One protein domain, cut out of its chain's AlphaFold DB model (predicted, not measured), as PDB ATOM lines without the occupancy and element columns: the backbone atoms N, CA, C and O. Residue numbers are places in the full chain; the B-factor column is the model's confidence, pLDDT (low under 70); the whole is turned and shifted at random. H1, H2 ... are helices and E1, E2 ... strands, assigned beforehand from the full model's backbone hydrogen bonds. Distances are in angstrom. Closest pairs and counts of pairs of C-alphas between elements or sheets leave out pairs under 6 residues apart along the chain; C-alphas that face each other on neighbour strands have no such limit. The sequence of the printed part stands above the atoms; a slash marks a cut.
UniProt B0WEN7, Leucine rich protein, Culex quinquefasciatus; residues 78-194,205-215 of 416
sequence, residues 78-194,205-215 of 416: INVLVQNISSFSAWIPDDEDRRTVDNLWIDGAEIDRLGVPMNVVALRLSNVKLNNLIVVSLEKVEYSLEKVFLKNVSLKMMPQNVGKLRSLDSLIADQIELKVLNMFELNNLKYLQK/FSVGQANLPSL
ATOM      1  N   ILE A  78      43.992 -36.591 -39.773       47.03
ATOM      2  CA  ILE A  78      42.832 -36.601 -38.869       47.03
ATOM      3  C   ILE A  78      41.722 -35.732 -39.463       47.03
ATOM      4  O   ILE A  78      41.833 -34.507 -39.525       47.03
ATOM      5  N   ASN A  79      40.625 -36.387 -39.843       47.59
ATOM      6  CA  ASN A  79      39.420 -35.769 -40.386       47.59
ATOM      7  C   ASN A  79      38.336 -35.658 -39.305       47.59
ATOM      8  O   ASN A  79      37.927 -36.672 -38.735       47.59
ATOM      9  N   VAL A  80      37.837 -34.447 -39.043       53.22
ATOM     10  CA  VAL A  80      36.772 -34.204 -38.053       53.22
ATOM     11  C   VAL A  80      35.533 -33.644 -38.746       53.22
ATOM     12  O   VAL A  80      35.608 -32.582 -39.366       53.22
ATOM     13  N   LEU A  81      34.391 -34.329 -38.606       50.59
ATOM     14  CA  LEU A  81      33.081 -33.848 -39.050       50.59
ATOM     15  C   LEU A  81      32.193 -33.494 -37.852       50.59
ATOM     16  O   LEU A  81      31.885 -34.344 -37.012       50.59
ATOM     17  N   VAL A  82      31.730 -32.248 -37.824       58.31
ATOM     18  CA  VAL A  82      30.800 -31.715 -36.827       58.31
ATOM     19  C   VAL A  82      29.465 -31.410 -37.504       58.31
ATOM     20  O   VAL A  82      29.420 -30.595 -38.425       58.31
ATOM     21  N   GLN A  83      28.379 -32.042 -37.052       48.09
ATOM     22  CA  GLN A  83      27.038 -31.880 -37.631       48.09
ATOM     23  C   GLN A  83      25.990 -31.469 -36.591       48.09
ATOM     24  O   GLN A  83      26.056 -31.898 -35.443       48.09
ATOM     25  N   ASN A  84      24.989 -30.690 -37.020       44.28
ATOM     26  CA  ASN A  84      23.742 -30.434 -36.283       44.28
ATOM     27  C   ASN A  84      23.911 -29.811 -34.881       44.28
ATOM     28  O   ASN A  84      23.259 -30.237 -33.928       44.28
ATOM     29  N   ILE A  85      24.750 -28.777 -34.741       46.31
ATOM     30  CA  ILE A  85      24.909 -28.064 -33.459       46.31
ATOM     31  C   ILE A  85      24.034 -26.803 -33.417       46.31
ATOM     32  O   ILE A  85      24.162 -25.915 -34.260       46.31
ATOM     33  N   SER A  86      23.169 -26.709 -32.402       36.06
ATOM     34  CA  SER A  86      22.220 -25.601 -32.207       36.06
ATOM     35  C   SER A  86      22.834 -24.331 -31.605       36.06
ATOM     36  O   SER A  86      22.249 -23.261 -31.734       36.06
ATOM     37  N   SER A  87      23.983 -24.431 -30.932       36.84
ATOM     38  CA  SER A  87      24.812 -23.289 -30.520       36.84
ATOM     39  C   SER A  87      26.197 -23.756 -30.063       36.84
ATOM     40  O   SER A  87      26.327 -24.693 -29.276       36.84
ATOM     41  N   PHE A  88      27.255 -23.105 -30.554       38.09
ATOM     42  CA  PHE A  88      28.624 -23.362 -30.103       38.09
ATOM     43  C   PHE A  88      29.424 -22.060 -29.991       38.09
ATOM     44  O   PHE A  88      29.441 -21.241 -30.912       38.09
ATOM     45  N   SER A  89      30.115 -21.879 -28.865       34.00
ATOM     46  CA  SER A  89      31.201 -20.910 -28.720       34.00
ATOM     47  C   SER A  89      32.519 -21.681 -28.759       34.00
ATOM     48  O   SER A  89      32.950 -22.222 -27.743       34.00
ATOM     49  N   ALA A  90      33.140 -21.780 -29.934       37.88
ATOM     50  CA  ALA A  90      34.376 -22.537 -30.098       37.88
ATOM     51  C   ALA A  90      35.582 -21.741 -29.595       37.88
ATOM     52  O   ALA A  90      35.953 -20.741 -30.212       37.88
ATOM     53  N   TRP A  91      36.249 -22.213 -28.543       33.59
ATOM     54  CA  TRP A  91      37.663 -21.914 -28.328       33.59
ATOM     55  C   TRP A  91      38.411 -23.242 -28.279       33.59
ATOM     56  O   TRP A  91      38.095 -24.097 -27.452       33.59
ATOM     57  N   ILE A  92      39.324 -23.451 -29.227       41.81
ATOM     58  CA  ILE A  92      40.138 -24.666 -29.302       41.81
ATOM     59  C   ILE A  92      41.486 -24.297 -28.672       41.81
ATOM     60  O   ILE A  92      42.153 -23.418 -29.217       41.81
ATOM     61  N   PRO A  93      41.835 -24.859 -27.496       36.62
ATOM     62  CA  PRO A  93      42.983 -24.396 -26.729       36.62
ATOM     63  C   PRO A  93      44.316 -24.646 -27.437       36.62
ATOM     64  O   PRO A  93      44.513 -25.691 -28.062       36.62
ATOM     65  N   ASP A  94      45.222 -23.686 -27.251       40.22
ATOM     66  CA  ASP A  94      46.646 -23.746 -27.568       40.22
ATOM     67  C   ASP A  94      47.312 -24.837 -26.718       40.22
ATOM     68  O   ASP A  94      47.542 -24.641 -25.526       40.22
ATOM     69  N   ASP A  95      47.615 -25.993 -27.299       41.00
ATOM     70  CA  ASP A  95      48.486 -26.979 -26.657       41.00
ATOM     71  C   ASP A  95      49.543 -27.395 -27.686       41.00
ATOM     72  O   ASP A  95      49.210 -27.968 -28.725       41.00
ATOM     73  N   GLU A  96      50.810 -27.069 -27.403       38.62
ATOM     74  CA  GLU A  96      51.974 -27.225 -28.298       38.62
ATOM     75  C   GLU A  96      52.262 -28.690 -28.704       38.62
ATOM     76  O   GLU A  96      53.099 -28.935 -29.566       38.62
ATOM     77  N   ASP A  97      51.542 -29.665 -28.135       38.56
ATOM     78  CA  ASP A  97      51.901 -31.090 -28.153       38.56
ATOM     79  C   ASP A  97      50.882 -32.038 -28.830       38.56
ATOM     80  O   ASP A  97      50.943 -33.256 -28.634       38.56
ATOM     81  N   ARG A  98      49.908 -31.557 -29.621       43.31
ATOM     82  CA  ARG A  98      48.794 -32.426 -30.080       43.31
ATOM     83  C   ARG A  98      48.687 -32.629 -31.592       43.31
ATOM     84  O   ARG A  98      48.678 -31.682 -32.372       43.31
ATOM     85  N   ARG A  99      48.552 -33.914 -31.961       46.19
ATOM     86  CA  ARG A  99      48.321 -34.442 -33.319       46.19
ATOM     87  C   ARG A  99      47.250 -33.638 -34.069       46.19
ATOM     88  O   ARG A  99      46.228 -33.265 -33.495       46.19
ATOM     89  N   THR A 100      47.547 -33.377 -35.338       50.31
ATOM     90  CA  THR A 100      46.971 -32.353 -36.207       50.31
ATOM     91  C   THR A 100      45.607 -32.780 -36.743       50.31
ATOM     92  O   THR A 100      45.481 -33.825 -37.369       50.31
ATOM     93  N   VAL A 101      44.554 -31.997 -36.478       55.16
ATOM     94  CA  VAL A 101      43.306 -32.106 -37.252       55.16
ATOM     95  C   VAL A 101      43.596 -31.482 -38.599       55.16
ATOM     96  O   VAL A 101      43.555 -30.266 -38.707       55.16
ATOM     97  N   ASP A 102      43.927 -32.290 -39.596       62.00
ATOM     98  CA  ASP A 102      44.308 -31.788 -40.915       62.00
ATOM     99  C   ASP A 102      43.091 -31.196 -41.635       62.00
ATOM    100  O   ASP A 102      43.170 -30.098 -42.187       62.00
ATOM    101  N   ASN A 103      41.931 -31.860 -41.550       66.25
ATOM    102  CA  ASN A 103      40.693 -31.397 -42.174       66.25
ATOM    103  C   ASN A 103      39.570 -31.253 -41.141       66.25
ATOM    104  O   ASN A 103      39.164 -32.217 -40.487       66.25
ATOM    105  N   LEU A 104      39.020 -30.043 -41.035       71.50
ATOM    106  CA  LEU A 104      37.874 -29.732 -40.184       71.50
ATOM    107  C   LEU A 104      36.657 -29.406 -41.050       71.50
ATOM    108  O   LEU A 104      36.646 -28.396 -41.758       71.50
ATOM    109  N   TRP A 105      35.612 -30.223 -40.953       75.94
ATOM    110  CA  TRP A 105      34.332 -29.993 -41.610       75.94
ATOM    111  C   TRP A 105      33.235 -29.730 -40.575       75.94
ATOM    112  O   TRP A 105      33.020 -30.516 -39.658       75.94
ATOM    113  N   ILE A 106      32.528 -28.615 -40.731       74.50
ATOM    114  CA  ILE A 106      31.300 -28.303 -40.001       74.50
ATOM    115  C   ILE A 106      30.144 -28.190 -41.000       74.50
ATOM    116  O   ILE A 106      30.241 -27.425 -41.964       74.50
ATOM    117  N   ASP A 107      29.057 -28.923 -40.768       76.31
ATOM    118  CA  ASP A 107      27.834 -28.855 -41.571       76.31
ATOM    119  C   ASP A 107      26.581 -28.670 -40.704       76.31
ATOM    120  O   ASP A 107      26.424 -29.321 -39.673       76.31
ATOM    121  N   GLY A 108      25.681 -27.776 -41.113       72.44
ATOM    122  CA  GLY A 108      24.382 -27.601 -40.455       72.44
ATOM    123  C   GLY A 108      24.488 -27.145 -38.997       72.44
ATOM    124  O   GLY A 108      23.954 -27.795 -38.102       72.44
ATOM    125  N   ALA A 109      25.189 -26.039 -38.743       68.00
ATOM    126  CA  ALA A 109      25.382 -25.513 -37.391       68.00
ATOM    127  C   ALA A 109      25.009 -24.026 -37.278       68.00
ATOM    128  O   ALA A 109      25.217 -23.240 -38.205       68.00
ATOM    129  N   GLU A 110      24.499 -23.620 -36.117       70.38
ATOM    130  CA  GLU A 110      24.351 -22.208 -35.752       70.38
ATOM    131  C   GLU A 110      25.448 -21.854 -34.744       70.38
ATOM    132  O   GLU A 110      25.474 -22.345 -33.618       70.38
ATOM    133  N   ILE A 111      26.419 -21.049 -35.174       67.50
ATOM    134  CA  ILE A 111      27.633 -20.752 -34.414       67.50
ATOM    135  C   ILE A 111      27.764 -19.235 -34.291       67.50
ATOM    136  O   ILE A 111      27.777 -18.507 -35.281       67.50
ATOM    137  N   ASP A 112      27.916 -18.726 -33.072       58.56
ATOM    138  CA  ASP A 112      28.126 -17.289 -32.887       58.56
ATOM    139  C   ASP A 112      29.537 -16.868 -33.305       58.56
ATOM    140  O   ASP A 112      29.720 -15.836 -33.962       58.56
ATOM    141  N   ARG A 113      30.536 -17.670 -32.912       58.19
ATOM    142  CA  ARG A 113      31.959 -17.454 -33.192       58.19
ATOM    143  C   ARG A 113      32.673 -18.780 -33.423       58.19
ATOM    144  O   ARG A 113      32.576 -19.686 -32.597       58.19
ATOM    145  N   LEU A 114      33.447 -18.843 -34.502       66.06
ATOM    146  CA  LEU A 114      34.355 -19.949 -34.790       66.06
ATOM    147  C   LEU A 114      35.798 -19.439 -34.777       66.06
ATOM    148  O   LEU A 114      36.150 -18.589 -35.595       66.06
ATOM    149  N   GLY A 115      36.609 -19.958 -33.853       60.56
ATOM    150  CA  GLY A 115      38.065 -19.854 -33.905       60.56
ATOM    151  C   GLY A 115      38.639 -21.056 -34.650       60.56
ATOM    152  O   GLY A 115      38.335 -22.195 -34.303       60.56
ATOM    153  N   VAL A 116      39.441 -20.804 -35.682       63.69
ATOM    154  CA  VAL A 116      40.094 -21.867 -36.458       63.69
ATOM    155  C   VAL A 116      41.370 -22.302 -35.727       63.69
ATOM    156  O   VAL A 116      42.190 -21.431 -35.430       63.69
ATOM    157  N   PRO A 117      41.565 -23.597 -35.417       63.09
ATOM    158  CA  PRO A 117      42.812 -24.074 -34.826       63.09
ATOM    159  C   PRO A 117      43.985 -23.868 -35.772       63.09
ATOM    160  O   PRO A 117      43.849 -23.971 -36.990       63.09
ATOM    161  N   MET A 118      45.158 -23.641 -35.200       66.06
ATOM    162  CA  MET A 118      46.346 -23.255 -35.964       66.06
ATOM    163  C   MET A 118      46.924 -24.411 -36.788       66.06
ATOM    164  O   MET A 118      47.543 -24.165 -37.815       66.06
ATOM    165  N   ASN A 119      46.620 -25.651 -36.398       69.06
ATOM    166  CA  ASN A 119      47.108 -26.871 -37.044       69.06
ATOM    167  C   ASN A 119      46.174 -27.397 -38.150       69.06
ATOM    168  O   ASN A 119      46.482 -28.419 -38.753       69.06
ATOM    169  N   VAL A 120      45.026 -26.746 -38.392       72.31
ATOM    170  CA  VAL A 120      44.101 -27.158 -39.460       72.31
ATOM    171  C   VAL A 120      44.666 -26.764 -40.811       72.31
ATOM    172  O   VAL A 120      45.009 -25.601 -40.997       72.31
ATOM    173  N   VAL A 121      44.707 -27.715 -41.745       79.38
ATOM    174  CA  VAL A 121      45.173 -27.523 -43.126       79.38
ATOM    175  C   VAL A 121      44.012 -27.145 -44.042       79.38
ATOM    176  O   VAL A 121      44.122 -26.196 -44.819       79.38
ATOM    177  N   ALA A 122      42.859 -27.809 -43.913       79.81
ATOM    178  CA  ALA A 122      41.652 -27.447 -44.648       79.81
ATOM    179  C   ALA A 122      40.439 -27.251 -43.733       79.81
ATOM    180  O   ALA A 122      40.067 -28.117 -42.940       79.81
ATOM    181  N   LEU A 123      39.763 -26.117 -43.906       84.56
ATOM    182  CA  LEU A 123      38.514 -25.789 -43.226       84.56
ATOM    183  C   LEU A 123      37.354 -25.831 -44.219       84.56
ATOM    184  O   LEU A 123      37.368 -25.119 -45.224       84.56
ATOM    185  N   ARG A 124      36.318 -26.611 -43.912       83.12
ATOM    186  CA  ARG A 124      35.082 -26.697 -44.698       83.12
ATOM    187  C   ARG A 124      33.884 -26.342 -43.831       83.12
ATOM    188  O   ARG A 124      33.594 -27.029 -42.859       83.12
ATOM    189  N   LEU A 125      33.162 -25.291 -44.197       85.12
ATOM    190  CA  LEU A 125      31.931 -24.874 -43.528       85.12
ATOM    191  C   LEU A 125      30.778 -24.942 -44.523       85.12
ATOM    192  O   LEU A 125      30.822 -24.286 -45.564       85.12
ATOM    193  N   SER A 126      29.756 -25.733 -44.214       85.25
ATOM    194  CA  SER A 126      28.556 -25.883 -45.039       85.25
ATOM    195  C   SER A 126      27.298 -25.613 -44.224       85.25
ATOM    196  O   SER A 126      27.172 -26.077 -43.099       85.25
ATOM    197  N   ASN A 127      26.362 -24.835 -44.769       83.75
ATOM    198  CA  ASN A 127      25.075 -24.569 -44.116       83.75
ATOM    199  C   ASN A 127      25.229 -24.035 -42.677       83.75
ATOM    200  O   ASN A 127      24.456 -24.392 -41.787       83.75
ATOM    201  N   VAL A 128      26.256 -23.210 -42.439       80.56
ATOM    202  CA  VAL A 128      26.560 -22.675 -41.108       80.56
ATOM    203  C   VAL A 128      26.055 -21.242 -40.997       80.56
ATOM    204  O   VAL A 128      26.489 -20.354 -41.738       80.56
ATOM    205  N   LYS A 129      25.187 -20.978 -40.020       81.00
ATOM    206  CA  LYS A 129      24.866 -19.600 -39.636       81.00
ATOM    207  C   LYS A 129      25.956 -19.093 -38.701       81.00
ATOM    208  O   LYS A 129      26.044 -19.532 -37.561       81.00
ATOM    209  N   LEU A 130      26.788 -18.191 -39.211       75.62
ATOM    210  CA  LEU A 130      27.845 -17.497 -38.484       75.62
ATOM    211  C   LEU A 130      27.513 -16.015 -38.337       75.62
ATOM    212  O   LEU A 130      27.320 -15.312 -39.332       75.62
ATOM    213  N   ASN A 131      27.505 -15.526 -37.097       65.38
ATOM    214  CA  ASN A 131      27.440 -14.089 -36.825       65.38
ATOM    215  C   ASN A 131      28.795 -13.421 -37.082       65.38
ATOM    216  O   ASN A 131      28.852 -12.342 -37.677       65.38
ATOM    217  N   ASN A 132      29.885 -14.064 -36.650       63.78
ATOM    218  CA  ASN A 132      31.240 -13.577 -36.873       63.78
ATOM    219  C   ASN A 132      32.234 -14.739 -37.041       63.78
ATOM    220  O   ASN A 132      32.330 -15.612 -36.178       63.78
ATOM    221  N   LEU A 133      33.001 -14.728 -38.131       69.44
ATOM    222  CA  LEU A 133      34.143 -15.621 -38.320       69.44
ATOM    223  C   LEU A 133      35.409 -14.858 -37.923       69.44
ATOM    224  O   LEU A 133      35.683 -13.791 -38.471       69.44
ATOM    225  N   ILE A 134      36.163 -15.383 -36.955       65.69
ATOM    226  CA  ILE A 134      37.322 -14.694 -36.378       65.69
ATOM    227  C   ILE A 134      38.559 -15.557 -36.598       65.69
ATOM    228  O   ILE A 134      38.642 -16.675 -36.095       65.69
ATOM    229  N   VAL A 135      39.553 -15.009 -37.299       66.56
ATOM    230  CA  VAL A 135      40.903 -15.579 -37.291       66.56
ATOM    231  C   VAL A 135      41.608 -15.041 -36.049       66.56
ATOM    232  O   VAL A 135      41.879 -13.840 -35.935       66.56
ATOM    233  N   VAL A 136      41.843 -15.916 -35.071       61.94
ATOM    234  CA  VAL A 136      42.424 -15.537 -33.777       61.94
ATOM    235  C   VAL A 136      43.902 -15.187 -33.976       61.94
ATOM    236  O   VAL A 136      44.762 -16.046 -34.115       61.94
ATOM    237  N   SER A 137      44.239 -13.904 -34.029       54.00
ATOM    238  CA  SER A 137      45.632 -13.498 -34.241       54.00
ATOM    239  C   SER A 137      46.447 -13.655 -32.954       54.00
ATOM    240  O   SER A 137      46.418 -12.767 -32.106       54.00
ATOM    241  N   LEU A 138      47.227 -14.732 -32.844       59.38
ATOM    242  CA  LEU A 138      48.282 -14.874 -31.838       59.38
ATOM    243  C   LEU A 138      49.623 -14.456 -32.460       59.38
ATOM    244  O   LEU A 138      50.002 -14.945 -33.521       59.38
ATOM    245  N   GLU A 139      50.338 -13.511 -31.835       55.00
ATOM    246  CA  GLU A 139      51.510 -12.826 -32.421       55.00
ATOM    247  C   GLU A 139      52.682 -13.747 -32.812       55.00
ATOM    248  O   GLU A 139      53.578 -13.310 -33.536       55.00
ATOM    249  N   LYS A 140      52.677 -15.009 -32.368       58.75
ATOM    250  CA  LYS A 140      53.774 -15.970 -32.549       58.75
ATOM    251  C   LYS A 140      53.372 -17.294 -33.191       58.75
ATOM    252  O   LYS A 140      54.185 -18.211 -33.173       58.75
ATOM    253  N   VAL A 141      52.162 -17.410 -33.740       61.12
ATOM    254  CA  VAL A 141      51.724 -18.684 -34.319       61.12
ATOM    255  C   VAL A 141      51.537 -18.592 -35.825       61.12
ATOM    256  O   VAL A 141      50.943 -17.645 -36.348       61.12
ATOM    257  N   GLU A 142      52.082 -19.589 -36.514       66.62
ATOM    258  CA  GLU A 142      51.896 -19.802 -37.940       66.62
ATOM    259  C   GLU A 142      50.707 -20.734 -38.148       66.62
ATOM    260  O   GLU A 142      50.651 -21.829 -37.598       66.62
ATOM    261  N   TYR A 143      49.737 -20.273 -38.930       73.75
ATOM    262  CA  TYR A 143      48.608 -21.094 -39.335       73.75
ATOM    263  C   TYR A 143      49.035 -22.054 -40.448       73.75
ATOM    264  O   TYR A 143      49.556 -21.611 -41.477       73.75
ATOM    265  N   SER A 144      48.740 -23.341 -40.281       80.50
ATOM    266  CA  SER A 144      48.888 -24.374 -41.316       80.50
ATOM    267  C   SER A 144      47.762 -24.352 -42.353       80.50
ATOM    268  O   SER A 144      47.791 -25.136 -43.287       80.50
ATOM    269  N   LEU A 145      46.773 -23.467 -42.197       84.44
ATOM    270  CA  LEU A 145      45.582 -23.441 -43.039       84.44
ATOM    271  C   LEU A 145      45.920 -23.050 -44.479       84.44
ATOM    272  O   LEU A 145      46.256 -21.900 -44.758       84.44
ATOM    273  N   GLU A 146      45.770 -24.017 -45.374       88.88
ATOM    274  CA  GLU A 146      46.028 -23.932 -46.810       88.88
ATOM    275  C   GLU A 146      44.735 -23.682 -47.593       88.88
ATOM    276  O   GLU A 146      44.709 -22.886 -48.536       88.88
ATOM    277  N   LYS A 147      43.620 -24.297 -47.175       87.25
ATOM    278  CA  LYS A 147      42.363 -24.252 -47.936       87.25
ATOM    279  C   LYS A 147      41.161 -23.909 -47.067       87.25
ATOM    280  O   LYS A 147      40.919 -24.519 -46.028       87.25
ATOM    281  N   VAL A 148      40.350 -22.965 -47.534       90.69
ATOM    282  CA  VAL A 148      39.077 -22.594 -46.905       90.69
ATOM    283  C   VAL A 148      37.948 -22.763 -47.910       90.69
ATOM    284  O   VAL A 148      37.957 -22.137 -48.969       90.69
ATOM    285  N   PHE A 149      36.956 -23.572 -47.546       89.00
ATOM    286  CA  PHE A 149      35.745 -23.805 -48.324       89.00
ATOM    287  C   PHE A 149      34.519 -23.379 -47.521       89.00
ATOM    288  O   PHE A 149      34.258 -23.909 -46.441       89.00
ATOM    289  N   LEU A 150      33.746 -22.440 -48.058       90.81
ATOM    290  CA  LEU A 150      32.519 -21.931 -47.454       90.81
ATOM    291  C   LEU A 150      31.357 -22.181 -48.412       90.81
ATOM    292  O   LEU A 150      31.391 -21.727 -49.551       90.81
ATOM    293  N   LYS A 151      30.308 -22.866 -47.966       92.25
ATOM    294  CA  LYS A 151      29.091 -23.064 -48.757       92.25
ATOM    295  C   LYS A 151      27.871 -22.731 -47.922       92.25
ATOM    296  O   LYS A 151      27.668 -23.338 -46.877       92.25
ATOM    297  N   ASN A 152      27.037 -21.808 -48.394       91.06
ATOM    298  CA  ASN A 152      25.828 -21.408 -47.671       91.06
ATOM    299  C   ASN A 152      26.155 -20.999 -46.217       91.06
ATOM    300  O   ASN A 152      25.645 -21.569 -45.252       91.06
ATOM    301  N   VAL A 153      27.090 -20.056 -46.075       88.88
ATOM    302  CA  VAL A 153      27.545 -19.522 -44.783       88.88
ATOM    303  C   VAL A 153      27.150 -18.055 -44.683       88.88
ATOM    304  O   VAL A 153      27.418 -17.283 -45.604       88.88
ATOM    305  N   SER A 154      26.586 -17.620 -43.554       88.06
ATOM    306  CA  SER A 154      26.149 -16.223 -43.359       88.06
ATOM    307  C   SER A 154      27.298 -15.227 -43.105       88.06
ATOM    308  O   SER A 154      27.190 -14.328 -42.271       88.06
ATOM    309  N   LEU A 155      28.417 -15.370 -43.826       87.31
ATOM    310  CA  LEU A 155      29.578 -14.488 -43.748       87.31
ATOM    311  C   LEU A 155      29.285 -13.167 -44.471       87.31
ATOM    312  O   LEU A 155      29.233 -13.121 -45.698       87.31
ATOM    313  N   LYS A 156      29.095 -12.089 -43.704       88.31
ATOM    314  CA  LYS A 156      28.731 -10.753 -44.225       88.31
ATOM    315  C   LYS A 156      29.926  -9.850 -44.536       88.31
ATOM    316  O   LYS A 156      29.780  -8.882 -45.281       88.31
ATOM    317  N   MET A 157      31.076 -10.141 -43.937       86.44
ATOM    318  CA  MET A 157      32.331  -9.400 -44.067       86.44
ATOM    319  C   MET A 157      33.503 -10.374 -43.984       86.44
ATOM    320  O   MET A 157      33.357 -11.449 -43.402       86.44
ATOM    321  N   MET A 158      34.653 -10.006 -44.545       87.44
ATOM    322  CA  MET A 158      35.862 -10.807 -44.384       87.44
ATOM    323  C   MET A 158      36.274 -10.872 -42.902       87.44
ATOM    324  O   MET A 158      36.133  -9.875 -42.185       87.44
ATOM    325  N   PRO A 159      36.786 -12.020 -42.423       82.56
ATOM    326  CA  PRO A 159      37.289 -12.151 -41.059       82.56
ATOM    327  C   PRO A 159      38.406 -11.153 -40.755       82.56
ATOM    328  O   PRO A 159      39.314 -10.945 -41.567       82.56
ATOM    329  N   GLN A 160      38.403 -10.597 -39.542       74.50
ATOM    330  CA  GLN A 160      39.560  -9.844 -39.058       74.50
ATOM    331  C   GLN A 160      40.806 -10.736 -39.066       74.50
ATOM    332  O   GLN A 160      40.734 -11.910 -38.711       74.50
ATOM    333  N   ASN A 161      41.949 -10.153 -39.437       77.06
ATOM    334  CA  ASN A 161      43.251 -10.825 -39.501       77.06
ATOM    335  C   ASN A 161      43.354 -11.974 -40.518       77.06
ATOM    336  O   ASN A 161      44.270 -12.785 -40.404       77.06
ATOM    337  N   VAL A 162      42.493 -12.034 -41.539       85.25
ATOM    338  CA  VAL A 162      42.593 -13.055 -42.602       85.25
ATOM    339  C   VAL A 162      43.983 -13.098 -43.266       85.25
ATOM    340  O   VAL A 162      44.490 -14.179 -43.545       85.25
ATOM    341  N   GLY A 163      44.680 -11.959 -43.388       85.00
ATOM    342  CA  GLY A 163      46.072 -11.883 -43.866       85.00
ATOM    343  C   GLY A 163      47.133 -12.575 -42.983       85.00
ATOM    344  O   GLY A 163      48.313 -12.591 -43.336       85.00
ATOM    345  N   LYS A 164      46.760 -13.137 -41.823       82.25
ATOM    346  CA  LYS A 164      47.639 -13.971 -40.976       82.25
ATOM    347  C   LYS A 164      47.690 -15.433 -41.416       82.25
ATOM    348  O   LYS A 164      48.604 -16.137 -40.994       82.25
ATOM    349  N   LEU A 165      46.765 -15.876 -42.268       87.50
ATOM    350  CA  LEU A 165      46.704 -17.240 -42.798       87.50
ATOM    351  C   LEU A 165      47.777 -17.455 -43.875       87.50
ATOM    352  O   LEU A 165      47.466 -17.696 -45.031       87.50
ATOM    353  N   ARG A 166      49.057 -17.286 -43.528       88.44
ATOM    354  CA  ARG A 166      50.158 -17.133 -44.498       88.44
ATOM    355  C   ARG A 166      50.337 -18.318 -45.446       88.44
ATOM    356  O   ARG A 166      50.879 -18.094 -46.523       88.44
ATOM    357  N   SER A 167      49.884 -19.507 -45.054       90.56
ATOM    358  CA  SER A 167      49.921 -20.742 -45.848       90.56
ATOM    359  C   SER A 167      48.734 -20.887 -46.807       90.56
ATOM    360  O   SER A 167      48.745 -21.788 -47.634       90.56
ATOM    361  N   LEU A 168      47.732 -20.001 -46.731       93.12
ATOM    362  CA  LEU A 168      46.499 -20.104 -47.505       93.12
ATOM    363  C   LEU A 168      46.792 -20.035 -49.008       93.12
ATOM    364  O   LEU A 168      47.270 -19.010 -49.498       93.12
ATOM    365  N   ASP A 169      46.451 -21.104 -49.723       94.81
ATOM    366  CA  ASP A 169      46.544 -21.228 -51.177       94.81
ATOM    367  C   ASP A 169      45.188 -21.006 -51.866       94.81
ATOM    368  O   ASP A 169      45.133 -20.416 -52.951       94.81
ATOM    369  N   SER A 170      44.085 -21.406 -51.220       93.44
ATOM    370  CA  SER A 170      42.748 -21.376 -51.820       93.44
ATOM    371  C   SER A 170      41.681 -20.884 -50.849       93.44
ATOM    372  O   SER A 170      41.428 -21.483 -49.803       93.44
ATOM    373  N   LEU A 171      40.970 -19.831 -51.257       95.50
ATOM    374  CA  LEU A 171      39.734 -19.369 -50.630       95.50
ATOM    375  C   LEU A 171      38.573 -19.577 -51.604       95.50
ATOM    376  O   LEU A 171      38.462 -18.872 -52.607       95.50
ATOM    377  N   ILE A 172      37.702 -20.536 -51.298       95.00
ATOM    378  CA  ILE A 172      36.538 -20.877 -52.116       95.00
ATOM    379  C   ILE A 172      35.272 -20.664 -51.294       95.00
ATOM    380  O   ILE A 172      35.079 -21.273 -50.247       95.00
ATOM    381  N   ALA A 173      34.387 -19.809 -51.781       93.62
ATOM    382  CA  ALA A 173      33.114 -19.500 -51.169       93.62
ATOM    383  C   ALA A 173      31.988 -19.568 -52.205       93.62
ATOM    384  O   ALA A 173      32.102 -19.030 -53.304       93.62
ATOM    385  N   ASP A 174      30.882 -20.196 -51.836       94.25
ATOM    386  CA  ASP A 174      29.653 -20.238 -52.616       94.25
ATOM    387  C   ASP A 174      28.466 -19.894 -51.715       94.25
ATOM    388  O   ASP A 174      28.357 -20.389 -50.591       94.25
ATOM    389  N   GLN A 175      27.564 -19.045 -52.207       93.12
ATOM    390  CA  GLN A 175      26.361 -18.639 -51.471       93.12
ATOM    391  C   GLN A 175      26.662 -18.048 -50.078       93.12
ATOM    392  O   GLN A 175      26.009 -18.396 -49.095       93.12
ATOM    393  N   ILE A 176      27.641 -17.143 -49.981       92.88
ATOM    394  CA  ILE A 176      27.858 -16.330 -48.773       92.88
ATOM    395  C   ILE A 176      27.133 -14.979 -48.865       92.88
ATOM    396  O   ILE A 176      26.563 -14.627 -49.897       92.88
ATOM    397  N   GLU A 177      27.131 -14.201 -47.780       91.12
ATOM    398  CA  GLU A 177      26.442 -12.899 -47.702       91.12
ATOM    399  C   GLU A 177      27.383 -11.687 -47.855       91.12
ATOM    400  O   GLU A 177      27.017 -10.554 -47.521       91.12
ATOM    401  N   LEU A 178      28.598 -11.911 -48.364       91.75
ATOM    402  CA  LEU A 178      29.624 -10.886 -48.531       91.75
ATOM    403  C   LEU A 178      29.244  -9.914 -49.656       91.75
ATOM    404  O   LEU A 178      29.248 -10.259 -50.836       91.75
ATOM    405  N   LYS A 179      28.933  -8.664 -49.294       93.44
ATOM    406  CA  LYS A 179      28.520  -7.632 -50.264       93.44
ATOM    407  C   LYS A 179      29.681  -6.925 -50.956       93.44
ATOM    408  O   LYS A 179      29.499  -6.471 -52.085       93.44
ATOM    409  N   VAL A 180      30.826  -6.806 -50.289       94.50
ATOM    410  CA  VAL A 180      32.020  -6.116 -50.794       94.50
ATOM    411  C   VAL A 180      33.245  -6.964 -50.483       94.50
ATOM    412  O   VAL A 180      33.394  -7.409 -49.348       94.50
ATOM    413  N   LEU A 181      34.106  -7.167 -51.477       95.44
ATOM    414  CA  LEU A 181      35.379  -7.869 -51.334       95.44
ATOM    415  C   LEU A 181      36.520  -6.863 -51.472       95.44
ATOM    416  O   LEU A 181      36.683  -6.260 -52.530       95.44
ATOM    417  N   ASN A 182      37.323  -6.697 -50.428       94.69
ATOM    418  CA  ASN A 182      38.513  -5.862 -50.488       94.69
ATOM    419  C   ASN A 182      39.765  -6.742 -50.479       94.69
ATOM    420  O   ASN A 182      40.122  -7.311 -49.450       94.69
ATOM    421  N   MET A 183      40.467  -6.837 -51.611       94.56
ATOM    422  CA  MET A 183      41.659  -7.689 -51.720       94.56
ATOM    423  C   MET A 183      42.794  -7.226 -50.797       94.56
ATOM    424  O   MET A 183      43.652  -8.029 -50.444       94.56
ATOM    425  N   PHE A 184      42.793  -5.964 -50.348       91.62
ATOM    426  CA  PHE A 184      43.767  -5.477 -49.367       91.62
ATOM    427  C   PHE A 184      43.659  -6.206 -48.016       91.62
ATOM    428  O   PHE A 184      44.651  -6.324 -47.299       91.62
ATOM    429  N   GLU A 185      42.490  -6.752 -47.672       91.19
ATOM    430  CA  GLU A 185      42.311  -7.563 -46.457       91.19
ATOM    431  C   GLU A 185      43.079  -8.893 -46.543       91.19
ATOM    432  O   GLU A 185      43.516  -9.423 -45.522       91.19
ATOM    433  N   LEU A 186      43.316  -9.383 -47.765       92.62
ATOM    434  CA  LEU A 186      44.095 -10.585 -48.078       92.62
ATOM    435  C   LEU A 186      45.599 -10.295 -48.233       92.62
ATOM    436  O   LEU A 186      46.356 -11.150 -48.689       92.62
ATOM    437  N   ASN A 187      46.065  -9.094 -47.886       88.56
ATOM    438  CA  ASN A 187      47.469  -8.740 -48.056       88.56
ATOM    439  C   ASN A 187      48.397  -9.670 -47.245       88.56
ATOM    440  O   ASN A 187      48.069 -10.087 -46.134       88.56
ATOM    441  N   ASN A 188      49.596  -9.925 -47.775       82.62
ATOM    442  CA  ASN A 188      50.614 -10.854 -47.254       82.62
ATOM    443  C   ASN A 188      50.327 -12.352 -47.429       82.62
ATOM    444  O   ASN A 188      51.167 -13.162 -47.027       82.62
ATOM    445  N   LEU A 189      49.216 -12.735 -48.061       93.00
ATOM    446  CA  LEU A 189      48.947 -14.126 -48.428       93.00
ATOM    447  C   LEU A 189      49.744 -14.507 -49.682       93.00
ATOM    448  O   LEU A 189      49.227 -14.578 -50.794       93.00
ATOM    449  N   LYS A 190      51.055 -14.693 -49.502       93.50
ATOM    450  CA  LYS A 190      52.020 -14.877 -50.599       93.50
ATOM    451  C   LYS A 190      51.794 -16.148 -51.411       93.50
ATOM    452  O   LYS A 190      52.204 -16.169 -52.566       93.50
ATOM    453  N   TYR A 191      51.171 -17.168 -50.825       95.75
ATOM    454  CA  TYR A 191      50.880 -18.442 -51.483       95.75
ATOM    455  C   TYR A 191      49.447 -18.539 -52.011       95.75
ATOM    456  O   TYR A 191      49.130 -19.532 -52.653       95.75
ATOM    457  N   LEU A 192      48.609 -17.513 -51.816       97.69
ATOM    458  CA  LEU A 192      47.223 -17.526 -52.278       97.69
ATOM    459  C   LEU A 192      47.185 -17.552 -53.804       97.69
ATOM    460  O   LEU A 192      47.537 -16.566 -54.448       97.69
ATOM    461  N   GLN A 193      46.756 -18.678 -54.362       98.12
ATOM    462  CA  GLN A 193      46.662 -18.930 -55.798       98.12
ATOM    463  C   GLN A 193      45.248 -18.754 -56.328       98.12
ATOM    464  O   GLN A 193      45.074 -18.337 -57.476       98.12
ATOM    465  N   LYS A 194      44.236 -19.049 -55.506       98.12
ATOM    466  CA  LYS A 194      42.841 -19.064 -55.939       98.12
ATOM    467  C   LYS A 194      41.927 -18.340 -54.959       98.12
ATOM    468  O   LYS A 194      41.820 -18.705 -53.790       98.12
ATOM    469  N   PHE A 205      34.057  -5.217 -55.800       97.00
ATOM    470  CA  PHE A 205      35.348  -5.598 -55.257       97.00
ATOM    471  C   PHE A 205      36.380  -4.500 -55.534       97.00
ATOM    472  O   PHE A 205      36.202  -3.707 -56.458       97.00
ATOM    473  N   SER A 206      37.426  -4.431 -54.715       95.56
ATOM    474  CA  SER A 206      38.530  -3.474 -54.854       95.56
ATOM    475  C   SER A 206      39.864  -4.181 -54.673       95.56
ATOM    476  O   SER A 206      39.963  -5.068 -53.821       95.56
ATOM    477  N   VAL A 207      40.893  -3.777 -55.425       95.19
ATOM    478  CA  VAL A 207      42.234  -4.355 -55.266       95.19
ATOM    479  C   VAL A 207      43.097  -3.526 -54.317       95.19
ATOM    480  O   VAL A 207      43.703  -4.072 -53.394       95.19
ATOM    481  N   GLY A 208      43.112  -2.204 -54.480       91.19
ATOM    482  CA  GLY A 208      43.973  -1.304 -53.723       91.19
ATOM    483  C   GLY A 208      45.453  -1.640 -53.912       91.19
ATOM    484  O   GLY A 208      45.908  -1.960 -55.003       91.19
ATOM    485  N   GLN A 209      46.217  -1.594 -52.819       88.31
ATOM    486  CA  GLN A 209      47.642  -1.955 -52.792       88.31
ATOM    487  C   GLN A 209      47.861  -3.408 -52.334       88.31
ATOM    488  O   GLN A 209      48.835  -3.707 -51.641       88.31
ATOM    489  N   ALA A 210      46.920  -4.311 -52.634       90.44
ATOM    490  CA  ALA A 210      47.047  -5.716 -52.263       90.44
ATOM    491  C   ALA A 210      48.274  -6.350 -52.938       90.44
ATOM    492  O   ALA A 210      48.423  -6.277 -54.154       90.44
ATOM    493  N   ASN A 211      49.133  -7.006 -52.154       90.00
ATOM    494  CA  ASN A 211      50.267  -7.766 -52.672       90.00
ATOM    495  C   ASN A 211      49.951  -9.266 -52.621       90.00
ATOM    496  O   ASN A 211      50.122  -9.912 -51.583       90.00
ATOM    497  N   LEU A 212      49.478  -9.797 -53.749       95.44
ATOM    498  CA  LEU A 212      49.083 -11.195 -53.928       95.44
ATOM    499  C   LEU A 212      49.889 -11.826 -55.076       95.44
ATOM    500  O   LEU A 212      49.347 -12.072 -56.154       95.44
ATOM    501  N   PRO A 213      51.198 -12.067 -54.877       95.00
ATOM    502  CA  PRO A 213      52.109 -12.425 -55.960       95.00
ATOM    503  C   PRO A 213      51.855 -13.818 -56.541       95.00
ATOM    504  O   PRO A 213      52.364 -14.103 -57.611       95.00
ATOM    505  N   SER A 214      51.094 -14.691 -55.880       97.44
ATOM    506  CA  SER A 214      50.780 -16.021 -56.422       97.44
ATOM    507  C   SER A 214      49.359 -16.134 -56.967       97.44
ATOM    508  O   SER A 214      49.015 -17.191 -57.487       97.44
ATOM    509  N   LEU A 215      48.538 -15.077 -56.873       98.19
ATOM    510  CA  LEU A 215      47.127 -15.161 -57.241       98.19
ATOM    511  C   LEU A 215      46.991 -15.347 -58.749       98.19
ATOM    512  O   LEU A 215      47.224 -14.420 -59.521       98.19
TER     513      LEU A 215
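AT A GLANCE: This is residues 78 to 194 and 205 to 215 of the 416 residues of the protein "Leucine rich protein" of Culex quinquefasciatus (UniProt B0WEN7). The printed part, with little regular structure, is a solenoid of stacked turns, with parallel sheets E1 E3 E5 E7 E8 and E2 E4 E6 along two walls. Mostly strand, it has 128 residues, 50 in named elements: nine strands, then helix H1. It is compact, radius of gyration of the C-alphas 14.2 A, spans 39, 35 and 21 A.

IN THESE COORDINATES: E1, residues 78 to 83, spans 16.5 A from C-alpha (42.832, -36.601, -38.869). E2 is 88 to 90, E3 101 to 107, E4 110 to 115, E5 122 to 126, E6 129 to 134, E7 147 to 151, E8 170 to 174, E9 180 to 182, H1 183 to 186, ending at C-alpha (44.095, -10.585, -48.078).

HOW THE PARTS SIT: N 82 of E1 and O 105 of E3 are within hydrogen-bond range, 2.8 A; N 111 of E4 and O 129 of E6, 2.9 A. E9 and H1 meet only through their link.

THE WHOLE: Across the cut, C-alphas 194 and 205 are 15.4 A apart. In this model 48 printed residues have pLDDT under 70, among them residues 78 to 103.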